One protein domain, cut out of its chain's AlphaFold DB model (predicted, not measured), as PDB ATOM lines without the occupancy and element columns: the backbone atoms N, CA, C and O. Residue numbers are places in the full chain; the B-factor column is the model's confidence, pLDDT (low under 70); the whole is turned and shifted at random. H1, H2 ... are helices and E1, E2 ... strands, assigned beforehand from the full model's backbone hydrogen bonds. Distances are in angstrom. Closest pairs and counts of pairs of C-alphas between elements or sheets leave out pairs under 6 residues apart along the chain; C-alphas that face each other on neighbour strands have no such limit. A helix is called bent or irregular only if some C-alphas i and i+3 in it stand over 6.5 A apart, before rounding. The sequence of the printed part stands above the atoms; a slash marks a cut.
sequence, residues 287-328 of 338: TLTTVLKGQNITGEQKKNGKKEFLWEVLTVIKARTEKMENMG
ATOM      1  N   THR A 287     -15.919  19.528 -30.315       88.81
ATOM      2  CA  THR A 287     -16.224  20.317 -29.108       88.81
ATOM      3  C   THR A 287     -15.390  21.591 -29.065       88.81
ATOM      4  O   THR A 287     -15.919  22.667 -28.801       88.81
ATOM      5  N   LEU A 288     -14.106  21.478 -29.417       90.25
ATOM      6  CA  LEU A 288     -13.190  22.610 -29.480       90.25
ATOM      7  C   LEU A 288     -13.691  23.636 -30.495       90.25
ATOM      8  O   LEU A 288     -13.825  24.806 -30.168       90.25
ATOM      9  N   THR A 289     -14.058  23.187 -31.695       89.00
ATOM     10  CA  THR A 289     -14.571  24.069 -32.748       89.00
ATOM     11  C   THR A 289     -15.815  24.837 -32.286       89.00
ATOM     12  O   THR A 289     -15.947  26.022 -32.580       89.00
ATOM     13  N   THR A 290     -16.723  24.197 -31.538       88.88
ATOM     14  CA  THR A 290     -17.909  24.882 -30.987       88.88
ATOM     15  C   THR A 290     -17.567  25.886 -29.886       88.88
ATOM     16  O   THR A 290     -18.207  26.934 -29.815       88.88
ATOM     17  N   VAL A 291     -16.554  25.600 -29.059       88.56
ATOM     18  CA  VAL A 291     -16.062  26.524 -28.023       88.56
ATOM     19  C   VAL A 291     -15.412  27.743 -28.668       88.56
ATOM     20  O   VAL A 291     -15.813  28.867 -28.387       88.56
ATOM     21  N   LEU A 292     -14.488  27.529 -29.609       85.94
ATOM     22  CA  LEU A 292     -13.764  28.602 -30.300       85.94
ATOM     23  C   LEU A 292     -14.686  29.519 -31.123       85.94
ATOM     24  O   LEU A 292     -14.389  30.695 -31.297       85.94
ATOM     25  N   LYS A 293     -15.821  29.001 -31.612       84.19
ATOM     26  CA  LYS A 293     -16.864  29.788 -32.300       84.19
ATOM     27  C   LYS A 293     -17.837  30.497 -31.346       84.19
ATOM     28  O   LYS A 293     -18.801  31.096 -31.818       84.19
ATOM     29  N   GLY A 294     -17.660  30.373 -30.030       83.25
ATOM     30  CA  GLY A 294     -18.565  30.934 -29.019       83.25
ATOM     31  C   GLY A 294     -19.937  30.250 -28.933       83.25
ATOM     32  O   GLY A 294     -20.827  30.737 -28.244       83.25
ATOM     33  N   GLN A 295     -20.131  29.118 -29.616       85.00
ATOM     34  CA  GLN A 295     -21.398  28.370 -29.637       85.00
ATOM     35  C   GLN A 295     -21.562  27.466 -28.409       85.00
ATOM     36  O   GLN A 295     -22.674  27.053 -28.086       85.00
ATOM     37  N   ASN A 296     -20.457  27.133 -27.740       85.19
ATOM     38  CA  ASN A 296     -20.426  26.269 -26.568       85.19
ATOM     39  C   ASN A 296     -19.508  26.864 -25.495       85.19
ATOM     40  O   ASN A 296     -18.341  26.498 -25.385       85.19
ATOM     41  N   ILE A 297     -20.053  27.785 -24.703       82.06
ATOM     42  CA  ILE A 297     -19.308  28.482 -23.646       82.06
ATOM     43  C   ILE A 297     -18.924  27.582 -22.462       82.06
ATOM     44  O   ILE A 297     -18.074  27.961 -21.672       82.06
ATOM     45  N   THR A 298     -19.546  26.409 -22.310       83.12
ATOM     46  CA  THR A 298     -19.255  25.496 -21.191       83.12
ATOM     47  C   THR A 298     -18.245  24.413 -21.554       83.12
ATOM     48  O   THR A 298     -17.767  23.705 -20.671       83.12
ATOM     49  N   GLY A 299     -17.961  24.220 -22.848       83.75
ATOM     50  CA  GLY A 299     -17.157  23.097 -23.333       83.75
ATOM     51  C   GLY A 299     -17.790  21.724 -23.086       83.75
ATOM     52  O   GLY A 299     -17.101  20.712 -23.211       83.75
ATOM     53  N   GLU A 300     -19.081  21.661 -22.743       87.31
ATOM     54  CA  GLU A 300     -19.792  20.412 -22.457       87.31
ATOM     55  C   GLU A 300     -20.310  19.776 -23.756       87.31
ATOM     56  O   GLU A 300     -20.884  20.445 -24.618       87.31
ATOM     57  N   GLN A 301     -20.163  18.458 -23.891       85.88
ATOM     58  CA  GLN A 301     -20.794  17.672 -24.946       85.88
ATOM     59  C   GLN A 301     -21.419  16.395 -24.374       85.88
ATOM     60  O   GLN A 301     -20.861  15.743 -23.497       85.88
ATOM     61  N   LYS A 302     -22.580  15.991 -24.907       83.75
ATOM     62  CA  LYS A 302     -23.133  14.652 -24.663       83.75
ATOM     63  C   LYS A 302     -22.626  13.671 -25.715       83.75
ATOM     64  O   LYS A 302     -22.862  13.868 -26.908       83.75
ATOM     65  N   LYS A 303     -21.994  12.590 -25.269       80.38
ATOM     66  CA  LYS A 303     -21.575  11.459 -26.102       80.38
ATOM     67  C   LYS A 303     -22.135  10.177 -25.494       80.38
ATOM     68  O   LYS A 303     -21.888   9.882 -24.330       80.38
ATOM     69  N   ASN A 304     -22.959   9.451 -26.252       80.62
ATOM     70  CA  ASN A 304     -23.629   8.218 -25.805       80.62
ATOM     71  C   ASN A 304     -24.355   8.359 -24.449       80.62
ATOM     72  O   ASN A 304     -24.283   7.481 -23.594       80.62
ATOM     73  N   GLY A 305     -25.012   9.500 -24.221       82.94
ATOM     74  CA  GLY A 305     -25.720   9.797 -22.968       82.94
ATOM     75  C   GLY A 305     -24.834  10.261 -21.804       82.94
ATOM     76  O   GLY A 305     -25.367  10.778 -20.823       82.94
ATOM     77  N   LYS A 306     -23.502  10.167 -21.915       85.75
ATOM     78  CA  LYS A 306     -22.549  10.658 -20.912       85.75
ATOM     79  C   LYS A 306     -22.135  12.100 -21.214       85.75
ATOM     80  O   LYS A 306     -21.940  12.464 -22.374       85.75
ATOM     81  N   LYS A 307     -22.019  12.921 -20.168       87.00
ATOM     82  CA  LYS A 307     -21.452  14.273 -20.257       87.00
ATOM     83  C   LYS A 307     -19.926  14.182 -20.313       87.00
ATOM     84  O   LYS A 307     -19.319  13.566 -19.440       87.00
ATOM     85  N   GLU A 308     -19.335  14.798 -21.323       87.44
ATOM     86  CA  GLU A 308     -17.896  14.980 -21.499       87.44
ATOM     87  C   GLU A 308     -17.597  16.480 -21.533       87.44
ATOM     88  O   GLU A 308     -18.406  17.267 -22.025       87.44
ATOM     89  N   PHE A 309     -16.445  16.875 -20.999       87.06
ATOM     90  CA  PHE A 309     -16.005  18.267 -20.959       87.06
ATOM     91  C   PHE A 309     -14.688  18.399 -21.710       87.06
ATOM     92  O   PHE A 309     -13.814  17.533 -21.606       87.06
ATOM     93  N   LEU A 310     -14.547  19.494 -22.451       88.38
ATOM     94  CA  LEU A 310     -13.281  19.889 -23.045       88.38
ATOM     95  C   LEU A 310     -12.351  20.420 -21.948       88.38
ATOM     96  O   LEU A 310     -12.487  21.558 -21.509       88.38
ATOM     97  N   TRP A 311     -11.400  19.593 -21.522       85.00
ATOM     98  CA  TRP A 311     -10.360  19.988 -20.575       85.00
ATOM     99  C   TRP A 311      -9.060  20.283 -21.314       85.00
ATOM    100  O   TRP A 311      -8.464  19.386 -21.910       85.00
ATOM    101  N   GLU A 312      -8.593  21.527 -21.237       88.69
ATOM    102  CA  GLU A 312      -7.289  21.929 -21.763       88.69
ATOM    103  C   GLU A 312      -6.435  22.551 -20.660       88.69
ATOM    104  O   GLU A 312      -6.912  23.305 -19.814       88.69
ATOM    105  N   VAL A 313      -5.141  22.236 -20.659       87.81
ATOM    106  CA  VAL A 313      -4.199  22.863 -19.728       87.81
ATOM    107  C   VAL A 313      -3.888  24.294 -20.166       87.81
ATOM    108  O   VAL A 313      -3.853  24.604 -21.357       87.81
ATOM    109  N   LEU A 314      -3.566  25.166 -19.207       86.38
ATOM    110  CA  LEU A 314      -3.308  26.592 -19.458       86.38
ATOM    111  C   LEU A 314      -2.273  26.851 -20.567       86.38
ATOM    112  O   LEU A 314      -2.402  27.804 -21.332       86.38
ATOM    113  N   THR A 315      -1.242  26.012 -20.673       86.62
ATOM    114  CA  THR A 315      -0.214  26.129 -21.719       86.62
ATOM    115  C   THR A 315      -0.794  25.975 -23.129       86.62
ATOM    116  O   THR A 315      -0.418  26.728 -24.026       86.62
ATOM    117  N   VAL A 316      -1.719  25.029 -23.313       91.50
ATOM    118  CA  VAL A 316      -2.404  24.756 -24.585       91.50
ATOM    119  C   VAL A 316      -3.335  25.912 -24.925       91.50
ATOM    120  O   VAL A 316      -3.268  26.443 -26.028       91.50
ATOM    121  N   ILE A 317      -4.122  26.369 -23.950       89.06
ATOM    122  CA  ILE A 317      -5.026  27.517 -24.097       89.06
ATOM    123  C   ILE A 317      -4.260  28.756 -24.574       89.06
ATOM    124  O   ILE A 317      -4.651  29.397 -25.552       89.06
ATOM    125  N   LYS A 318      -3.130  29.073 -23.928       86.56
ATOM    126  CA  LYS A 318      -2.268  30.199 -24.323       86.56
ATOM    127  C   LYS A 318      -1.740  30.046 -25.750       86.56
ATOM    128  O   LYS A 318      -1.760  31.009 -26.502       86.56
ATOM    129  N   ALA A 319      -1.316  28.843 -26.137       90.25
ATOM    130  CA  ALA A 319      -0.843  28.576 -27.493       90.25
ATOM    131  C   ALA A 319      -1.957  28.709 -28.547       90.25
ATOM    132  O   ALA A 319      -1.723  29.237 -29.629       90.25
ATOM    133  N   ARG A 320      -3.186  28.273 -28.241       92.00
ATOM    134  CA  ARG A 320      -4.332  28.455 -29.149       92.00
ATOM    135  C   ARG A 320      -4.643  29.921 -29.354       92.00
ATOM    136  O   ARG A 320      -4.843  30.358 -30.481       92.00
ATOM    137  N   THR A 321      -4.659  30.646 -28.244       88.69
ATOM    138  CA  THR A 321      -4.882  32.084 -28.203       88.69
ATOM    139  C   THR A 321      -3.874  32.793 -29.106       88.69
ATOM    140  O   THR A 321      -4.289  33.494 -30.019       88.69
ATOM    141  N   GLU A 322      -2.581  32.507 -28.939       90.75
ATOM    142  CA  GLU A 322      -1.478  33.013 -29.772       90.75
ATOM    143  C   GLU A 322      -1.663  32.682 -31.265       90.75
ATOM    144  O   GLU A 322      -1.573  33.566 -32.116       90.75
ATOM    145  N   LYS A 323      -1.996  31.428 -31.616       89.56
ATOM    146  CA  LYS A 323      -2.251  31.056 -33.020       89.56
ATOM    147  C   LYS A 323      -3.423  31.841 -33.609       89.56
ATOM    148  O   LYS A 323      -3.346  32.295 -34.747       89.56
ATOM    149  N   MET A 324      -4.497  32.033 -32.846       86.56
ATOM    150  CA  MET A 324      -5.652  32.816 -33.291       86.56
ATOM    151  C   MET A 324      -5.333  34.306 -33.472       86.56
ATOM    152  O   MET A 324      -5.906  34.911 -34.378       86.56
ATOM    153  N   GLU A 325      -4.451  34.898 -32.651       85.00
ATOM    154  CA  GLU A 325      -3.991  36.295 -32.828       85.00
ATOM    155  C   GLU A 325      -3.303  36.423 -34.178       85.00
ATOM    156  O   GLU A 325      -3.658  37.277 -34.987       85.00
ATOM    157  N   ASN A 326      -2.383  35.495 -34.448       86.12
ATOM    158  CA  ASN A 326      -1.599  35.470 -35.676       86.12
ATOM    159  C   ASN A 326      -2.463  35.244 -36.926       86.12
ATOM    160  O   ASN A 326      -2.147  35.766 -37.991       86.12
ATOM    161  N   MET A 327      -3.571  34.504 -36.808       82.81
ATOM    162  CA  MET A 327      -4.539  34.303 -37.896       82.81
ATOM    163  C   MET A 327      -5.546  35.459 -38.051       82.81
ATOM    164  O   MET A 327      -6.394  35.404 -38.941       82.81
ATOM    165  N   GLY A 328      -5.520  36.474 -37.179       75.75
ATOM    166  CA  GLY A 328      -6.498  37.569 -37.188       75.75
ATOM    167  C   GLY A 328      -7.917  37.150 -36.773       75.75
ATOM    168  O   GLY A 328      -8.883  37.840 -37.086       75.75
TER     169      GLY A 328
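Overview. This is residues 287 to 328 of the 338 residues of an uncharacterized protein of Vombatus ursinus (UniProt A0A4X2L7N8). A small hairpin of two strands, E1 and E2, stands at one end of an open, elongated shape and the longer helix H2 at the other, with an extended link, residues 310 to 313, running between them. The short helix H1 lies near the open end of the hairpin, on the E1 side, and H2 keeps apart from both H1 and E1. The 42 residues printed hold two named helices and two named strands, in the order H1, E1, E2, H2, and the one sheet, E1 - E2, is antiparallel. The class is mixed, helices and strands. The whole is loose, with a radius of gyration of the C-alphas of 11.9 A and spans of 37 by 20 by 13 A.

Arrangement. Look first at the hairpin of E1, residues 300 to 303, and E2, residues 306 to 309, antiparallel neighbours whose directions stand at 144 degrees. The C-alphas of Glu 300 and Phe 309 face each other at 4.6 A. Across the pair, N 301 and O 308 are within hydrogen-bond range at 2.8 A, and so are N 306 and O 303 at 2.9 A. Next find H1, residues 287 to 292, whose closest C-alphas to E1 are those of Thr 287 and Gln 301, 6.7 A apart. H1 and E2 are only just apart, with their closest C-alphas at 8.4 A. H2, residues 314 to 326, is apart from H1 and from E1. In both helices every O i to N i+4 pair is within hydrogen-bond range, and neither helix is bent.

Along the chain. Find C-alpha 300 at (-19.792, 20.412, -22.457), where E1 begins; it runs 9.8 A to Lys 303. E2 runs 10.0 A from Lys 306 to Phe 309. Go back to C-alpha 287 at (-16.224, 20.317, -29.108), where H1 begins; it reaches Leu 292 after 8.7 A. H2 runs 18.6 A from Leu 314 to Asn 326, and its last C-alpha is at (-1.599, 35.470, -35.676).

Size, cuts and confidence. The two C-alphas farthest apart are those of Gly 305 and Asn 326, 37.4 A. Residues 313 to 319, of which 314 to 319 belong to H2, stand free. The links from E1 to E2 and from E2 to H2 are tight, the link from H1 to E1 is short, and no link is long. The printed part runs from 287 to 328 and has no cut. Its mean pLDDT is 86.3, and no printed residue is under 70.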